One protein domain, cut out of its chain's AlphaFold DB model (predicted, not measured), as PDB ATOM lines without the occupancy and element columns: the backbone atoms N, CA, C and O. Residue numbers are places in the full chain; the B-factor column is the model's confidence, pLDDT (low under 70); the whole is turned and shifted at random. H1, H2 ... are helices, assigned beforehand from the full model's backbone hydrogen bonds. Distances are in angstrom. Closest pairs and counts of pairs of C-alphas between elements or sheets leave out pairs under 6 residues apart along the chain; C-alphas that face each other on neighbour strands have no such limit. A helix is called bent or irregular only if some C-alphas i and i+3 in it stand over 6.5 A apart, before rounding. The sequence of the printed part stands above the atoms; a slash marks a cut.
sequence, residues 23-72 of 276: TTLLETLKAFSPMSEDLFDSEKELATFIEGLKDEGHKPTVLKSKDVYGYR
ATOM      1  N   THR A  23      18.546  13.069  26.034       69.06
ATOM      2  CA  THR A  23      17.326  12.801  25.258       69.06
ATOM      3  C   THR A  23      17.599  12.853  23.759       69.06
ATOM      4  O   THR A  23      17.248  11.923  23.045       69.06
ATOM      5  N   THR A  24      18.326  13.868  23.288       70.44
ATOM      6  CA  THR A  24      18.745  13.982  21.884       70.44
ATOM      7  C   THR A  24      19.663  12.835  21.471       70.44
ATOM      8  O   THR A  24      19.537  12.313  20.368       70.44
ATOM      9  N   LEU A  25      20.570  12.393  22.348       72.06
ATOM     10  CA  LEU A  25      21.393  11.209  22.105       72.06
ATOM     11  C   LEU A  25      20.536   9.948  22.006       72.06
ATOM     12  O   LEU A  25      20.750   9.160  21.096       72.06
ATOM     13  N   LEU A  26      19.565   9.767  22.901       71.44
ATOM     14  CA  LEU A  26      18.661   8.622  22.860       71.44
ATOM     15  C   LEU A  26      17.825   8.612  21.571       71.44
ATOM     16  O   LEU A  26      17.746   7.582  20.911       71.44
ATOM     17  N   GLU A  27      17.280   9.760  21.166       68.38
ATOM     18  CA  GLU A  27      16.563   9.924  19.892       68.38
ATOM     19  C   GLU A  27      17.466   9.659  18.684       68.38
ATOM     20  O   GLU A  27      17.057   9.008  17.725       68.38
ATOM     21  N   THR A  28      18.721  10.105  18.734       71.31
ATOM     22  CA  THR A  28      19.686   9.862  17.657       71.31
ATOM     23  C   THR A  28      20.085   8.385  17.606       71.31
ATOM     24  O   THR A  28      20.159   7.807  16.528       71.31
ATOM     25  N   LEU A  29      20.302   7.734  18.751       71.06
ATOM     26  CA  LEU A  29      20.556   6.293  18.817       71.06
ATOM     27  C   LEU A  29      19.350   5.492  18.324       71.06
ATOM     28  O   LEU A  29      19.537   4.503  17.621       71.06
ATOM     29  N   LYS A  30      18.127   5.950  18.606       65.44
ATOM     30  CA  LYS A  30      16.900   5.383  18.035       65.44
ATOM     31  C   LYS A  30      16.856   5.558  16.512       65.44
ATOM     32  O   LYS A  30      16.477   4.630  15.809       65.44
ATOM     33  N   ALA A  31      17.323   6.692  15.986       65.50
ATOM     34  CA  ALA A  31      17.479   6.897  14.545       65.50
ATOM     35  C   ALA A  31      18.583   6.016  13.918       65.50
ATOM     36  O   ALA A  31      18.470   5.649  12.750       65.50
ATOM     37  N   PHE A  32      19.630   5.656  14.673       62.44
ATOM     38  CA  PHE A  32      20.680   4.725  14.231       62.44
ATOM     39  C   PHE A  32      20.278   3.247  14.345       62.44
ATOM     40  O   PHE A  32      20.815   2.421  13.608       62.44
ATOM     41  N   SER A  33      19.321   2.923  15.215       59.47
ATOM     42  CA  SER A  33      18.773   1.577  15.405       59.47
ATOM     43  C   SER A  33      17.248   1.572  15.237       59.47
ATOM     44  O   SER A  33      16.531   1.257  16.187       59.47
ATOM     45  N   PRO A  34      16.720   1.874  14.034       58.28
ATOM     46  CA  PRO A  34      15.275   1.918  13.796       58.28
ATOM     47  C   PRO A  34      14.569   0.560  13.982       58.28
ATOM     48  O   PRO A  34      13.348   0.513  13.990       58.28
ATOM     49  N   MET A  35      15.315  -0.541  14.147       54.34
ATOM     50  CA  MET A  35      14.795  -1.910  14.262       54.34
ATOM     51  C   MET A  35      14.724  -2.469  15.696       54.34
ATOM     52  O   MET A  35      14.443  -3.651  15.862       54.34
ATOM     53  N   SER A  36      15.001  -1.685  16.747       48.25
ATOM     54  CA  SER A  36      15.141  -2.258  18.101       48.25
ATOM     55  C   SER A  36      13.905  -2.190  19.006       48.25
ATOM     56  O   SER A  36      14.056  -2.484  20.189       48.25
ATOM     57  N   GLU A  37      12.723  -1.789  18.527       58.03
ATOM     58  CA  GLU A  37      11.524  -1.806  19.389       58.03
ATOM     59  C   GLU A  37      10.867  -3.194  19.436       58.03
ATOM     60  O   GLU A  37      10.525  -3.635  20.528       58.03
ATOM     61  N   ASP A  38      10.883  -3.960  18.336       55.28
ATOM     62  CA  ASP A  38      10.261  -5.290  18.282       55.28
ATOM     63  C   ASP A  38      11.189  -6.343  17.650       55.28
ATOM     64  O   ASP A  38      10.894  -6.952  16.621       55.28
ATOM     65  N   LEU A  39      12.341  -6.592  18.287       55.41
ATOM     66  CA  LEU A  39      13.269  -7.667  17.887       55.41
ATOM     67  C   LEU A  39      12.545  -9.013  17.686       55.41
ATOM     68  O   LEU A  39      12.859  -9.747  16.753       55.41
ATOM     69  N   PHE A  40      11.536  -9.294  18.511       57.19
ATOM     70  CA  PHE A  40      10.730 -10.511  18.428       57.19
ATOM     71  C   PHE A  40       9.765 -10.536  17.236       57.19
ATOM     72  O   PHE A  40       9.611 -11.585  16.609       57.19
ATOM     73  N   ASP A  41       9.146  -9.407  16.883       61.34
ATOM     74  CA  ASP A  41       8.259  -9.359  15.714       61.34
ATOM     75  C   ASP A  41       9.071  -9.446  14.419       61.34
ATOM     76  O   ASP A  41       8.684 -10.171  13.500       61.34
ATOM     77  N   SER A  42      10.263  -8.839  14.394       72.81
ATOM     78  CA  SER A  42      11.199  -8.961  13.270       72.81
ATOM     79  C   SER A  42      11.733 -10.391  13.087       72.81
ATOM     80  O   SER A  42      11.920 -10.842  11.958       72.81
ATOM     81  N   GLU A  43      11.927 -11.147  14.176       77.69
ATOM     82  CA  GLU A  43      12.327 -12.558  14.116       77.69
ATOM     83  C   GLU A  43      11.215 -13.422  13.516       77.69
ATOM     84  O   GLU A  43      11.476 -14.288  12.678       77.69
ATOM     85  N   LYS A  44       9.961 -13.165  13.904       82.69
ATOM     86  CA  LYS A  44       8.802 -13.886  13.374       82.69
ATOM     87  C   LYS A  44       8.557 -13.568  11.898       82.69
ATOM     88  O   LYS A  44       8.269 -14.480  11.119       82.69
ATOM     89  N   GLU A  45       8.682 -12.304  11.506       82.56
ATOM     90  CA  GLU A  45       8.577 -11.881  10.107       82.56
ATOM     91  C   GLU A  45       9.689 -12.513   9.259       82.56
ATOM     92  O   GLU A  45       9.412 -13.097   8.209       82.56
ATOM     93  N   LEU A  46      10.926 -12.523   9.764       85.44
ATOM     94  CA  LEU A  46      12.057 -13.195   9.125       85.44
ATOM     95  C   LEU A  46      11.836 -14.709   8.995       85.44
ATOM     96  O   LEU A  46      12.115 -15.281   7.942       85.44
ATOM     97  N   ALA A  47      11.325 -15.365  10.038       82.81
ATOM     98  CA  ALA A  47      11.010 -16.790  10.000       82.81
ATOM     99  C   ALA A  47       9.931 -17.102   8.950       82.81
ATOM    100  O   ALA A  47      10.102 -18.033   8.164       82.81
ATOM    101  N   THR A  48       8.879 -16.281   8.890       88.12
ATOM    102  CA  THR A  48       7.795 -16.404   7.901       88.12
ATOM    103  C   THR A  48       8.319 -16.200   6.478       88.12
ATOM    104  O   THR A  48       7.971 -16.951   5.574       88.12
ATOM    105  N   PHE A  49       9.209 -15.228   6.273       85.25
ATOM    106  CA  PHE A  49       9.848 -14.982   4.981       85.25
ATOM    107  C   PHE A  49      10.729 -16.158   4.530       85.25
ATOM    108  O   PHE A  49      10.630 -16.611   3.391       85.25
ATOM    109  N   ILE A  50      11.566 -16.697   5.424       87.44
ATOM    110  CA  ILE A  50      12.402 -17.872   5.128       87.44
ATOM    111  C   ILE A  50      11.532 -19.101   4.826       87.44
ATOM    112  O   ILE A  50      11.899 -19.925   3.986       87.44
ATOM    113  N   GLU A  51      10.394 -19.242   5.503       84.06
ATOM    114  CA  GLU A  51       9.425 -20.300   5.233       84.06
ATOM    115  C   GLU A  51       8.767 -20.135   3.857       84.06
ATOM    116  O   GLU A  51       8.787 -21.090   3.083       84.06
ATOM    117  N   GLY A  52       8.341 -18.924   3.488       85.56
ATOM    118  CA  GLY A  52       7.829 -18.627   2.145       85.56
ATOM    119  C   GLY A  52       8.831 -18.962   1.034       85.56
ATOM    120  O   GLY A  52       8.477 -19.607   0.051       85.56
ATOM    121  N   LEU A  53      10.117 -18.648   1.231       85.50
ATOM    122  CA  LEU A  53      11.172 -19.037   0.287       85.50
ATOM    123  C   LEU A  53      11.311 -20.562   0.149       85.50
ATOM    124  O   LEU A  53      11.590 -21.065  -0.940       85.50
ATOM    125  N   LYS A  54      11.125 -21.319   1.236       83.62
ATOM    126  CA  LYS A  54      11.171 -22.789   1.186       83.62
ATOM    127  C   LYS A  54       9.991 -23.367   0.412       83.62
ATOM    128  O   LYS A  54      10.192 -24.350  -0.305       83.62
ATOM    129  N   ASP A  55       8.809 -22.775   0.549       86.06
ATOM    130  CA  ASP A  55       7.599 -23.193  -0.167       86.06
ATOM    131  C   ASP A  55       7.711 -22.924  -1.677       86.06
ATOM    132  O   ASP A  55       7.265 -23.735  -2.488       86.06
ATOM    133  N   GLU A  56       8.422 -21.863  -2.066       88.50
ATOM    134  CA  GLU A  56       8.812 -21.573  -3.456       88.50
ATOM    135  C   GLU A  56       9.920 -22.509  -3.992       88.50
ATOM    136  O   GLU A  56      10.315 -22.434  -5.157       88.50
ATOM    137  N   GLY A  57      10.431 -23.426  -3.163       86.88
ATOM    138  CA  GLY A  57      11.478 -24.381  -3.527       86.88
ATOM    139  C   GLY A  57      12.903 -23.834  -3.399       86.88
ATOM    140  O   GLY A  57      13.867 -24.536  -3.732       86.88
ATOM    141  N   HIS A  58      13.076 -22.616  -2.878       82.12
ATOM    142  CA  HIS A  58      14.388 -22.045  -2.610       82.12
ATOM    143  C   HIS A  58      14.984 -22.630  -1.321       82.12
ATOM    144  O   HIS A  58      14.357 -22.690  -0.265       82.12
ATOM    145  N   LYS A  59      16.242 -23.078  -1.395       82.56
ATOM    146  CA  LYS A  59      16.980 -23.600  -0.237       82.56
ATOM    147  C   LYS A  59      17.894 -22.507   0.320       82.56
ATOM    148  O   LYS A  59      18.932 -22.243  -0.295       82.56
ATOM    149  N   PRO A  60      17.561 -21.884   1.467       76.12
ATOM    150  CA  PRO A  60      18.430 -20.883   2.067       76.12
ATOM    151  C   PRO A  60      19.767 -21.537   2.421       76.12
ATOM    152  O   PRO A  60      19.827 -22.511   3.171       76.12
ATOM    153  N   THR A  61      20.847 -21.012   1.849       80.56
ATOM    154  CA  THR A  61      22.209 -21.470   2.128       80.56
ATOM    155  C   THR A  61      22.928 -20.376   2.893       80.56
ATOM    156  O   THR A  61      23.067 -19.257   2.405       80.56
ATOM    157  N   VAL A  62      23.387 -20.690   4.103       81.12
ATOM    158  CA  VAL A  62      24.180 -19.750   4.898       81.12
ATOM    159  C   VAL A  62      25.596 -19.718   4.327       81.12
ATOM    160  O   VAL A  62      26.375 -20.650   4.534       81.12
ATOM    161  N   LEU A  63      25.920 -18.653   3.596       84.19
ATOM    162  CA  LEU A  63      27.251 -18.432   3.037       84.19
ATOM    163  C   LEU A  63      28.171 -17.792   4.075       84.19
ATOM    164  O   LEU A  63      27.781 -16.871   4.797       84.19
ATOM    165  N   LYS A  64      29.417 -18.261   4.147       83.00
ATOM    166  CA  LYS A  64      30.441 -17.625   4.984       83.00
ATOM    167  C   LYS A  64      31.052 -16.446   4.236       83.00
ATOM    168  O   LYS A  64      31.082 -16.429   3.010       83.00
ATOM    169  N   SER A  65      31.674 -15.521   4.967       81.75
ATOM    170  CA  SER A  65      32.431 -14.403   4.375       81.75
ATOM    171  C   SER A  65      33.462 -14.866   3.339       81.75
ATOM    172  O   SER A  65      33.689 -14.183   2.348       81.75
ATOM    173  N   LYS A  66      34.035 -16.064   3.532       86.00
ATOM    174  CA  LYS A  66      34.936 -16.695   2.561       86.00
ATOM    175  C   LYS A  66      34.231 -17.029   1.242       86.00
ATOM    176  O   LYS A  66      34.825 -16.837   0.190       86.00
ATOM    177  N   ASP A  67      33.005 -17.533   1.310       86.06
ATOM    178  CA  ASP A  67      32.245 -17.997   0.147       86.06
ATOM    179  C   ASP A  67      31.707 -16.814  -0.675       86.06
ATOM    180  O   ASP A  67      31.523 -16.942  -1.880       86.06
ATOM    181  N   VAL A  68      31.500 -15.655  -0.035       88.38
ATOM    182  CA  VAL A  68      30.998 -14.428  -0.681       88.38
ATOM    183  C   VAL A  68      32.127 -13.510  -1.156       88.38
ATOM    184  O   VAL A  68      32.091 -13.015  -2.277       88.38
ATOM    185  N   TYR A  69      33.135 -13.271  -0.315       85.56
ATOM    186  CA  TYR A  69      34.144 -12.229  -0.549       85.56
ATOM    187  C   TYR A  69      35.574 -12.764  -0.685       85.56
ATOM    188  O   TYR A  69      36.520 -11.988  -0.810       85.56
ATOM    189  N   GLY A  70      35.778 -14.081  -0.608       84.19
ATOM    190  CA  GLY A  70      37.094 -14.704  -0.769       84.19
ATOM    191  C   GLY A  70      38.055 -14.540   0.415       84.19
ATOM    192  O   GLY A  70      39.068 -15.236   0.466       84.19
ATOM    193  N   TYR A  71      37.748 -13.701   1.413       82.00
ATOM    194  CA  TYR A  71      38.567 -13.553   2.618       82.00
ATOM    195  C   TYR A  71      37.955 -14.264   3.830       82.00
ATOM    196  O   TYR A  71      36.742 -14.324   4.033       82.00
ATOM    197  N   ARG A  72      38.819 -14.823   4.683       73.25
ATOM    198  CA  ARG A  72      38.396 -15.412   5.959       73.25
ATOM    199  C   ARG A  72      38.261 -14.283   6.979       73.25
ATOM    200  O   ARG A  72      39.249 -13.640   7.307       73.25
TER     201      ARG A  72
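What this domain is: This is residues 23 to 72 of the 276 residues of the protein "Si:dkeyp-87e7.4" of Hucho hucho (huchen) (UniProt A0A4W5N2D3). A long helix, H2, forms one bar of an open, L-shaped chain: H1 continues beyond one end of it on a stepped line, running nearly the same way, and beyond the other end residues 58 to 64 lead off sideways as an arm to the short helix H3. The three helices are strung out singly with no shared core, and no helix touches another. The printed part has 50 residues with three named helices in the order H1, H2, H3 and no named strand, and its class is all helix. It is extended, with a radius of gyration of the C-alphas of 16.6 A, and its outline is flat, with spans of 46 by 32 by 12 A.

Where its parts are: H2, the longest helix, holds the 17 residues 39 to 55 and measures 24.5 A from first to last C-alpha. It begins at C-alpha 39, at (13.269, -7.667, 17.887), and ends at C-alpha 55, at (7.599, -23.193, -0.167). H1 holds residues 23 to 32 and measures 14.1 A; its first C-alpha, that of Thr 23, is at (17.326, 12.801, 25.258). H3 holds residues 65 to 69, measures 5.6 A and ends at C-alpha 69, at (34.144, -12.229, -0.549). No helix is bent or irregular.

How they stand to each other: H2 has its centre at (10.204, -15.177, 8.748) and its N-to-C direction is (-0.07, -0.60, -0.79). H1 has its centre at (18.799, 8.970, 19.528) and the direction (0.05, -0.64, -0.76). H1 and H2 are apart, with no C-alpha of the one within 8 A of the other, and a short link of 6 residues joins them. H2 and H3 are apart too, with no C-alpha of the one within 8 A of the other, and a short link of 9 residues, 56 to 64, joins them. H3 has the direction (-0.15, 0.68, -0.72), and it is apart from H1. In H1, H2 and H3 every O i to N i+4 pair is within hydrogen-bond range.

The domain as a whole: The two C-alphas farthest apart are those of Thr 23 and Gly 57, at 47.4 A, and the C-alphas of Thr 23 and Arg 72, the first and last printed, are 40.2 A apart. Residues 23 to 49, 52 to 57 and 65 to 71 stand free, with no C-alpha 8 or more residues away along the chain within 10 A. The printed part has no cut, and no link is long. The mean pLDDT of the printed part is 75.5; residues 23, 27 and 30 to 41 are under 70, and the mean of H1 is 69 against 86 for H3.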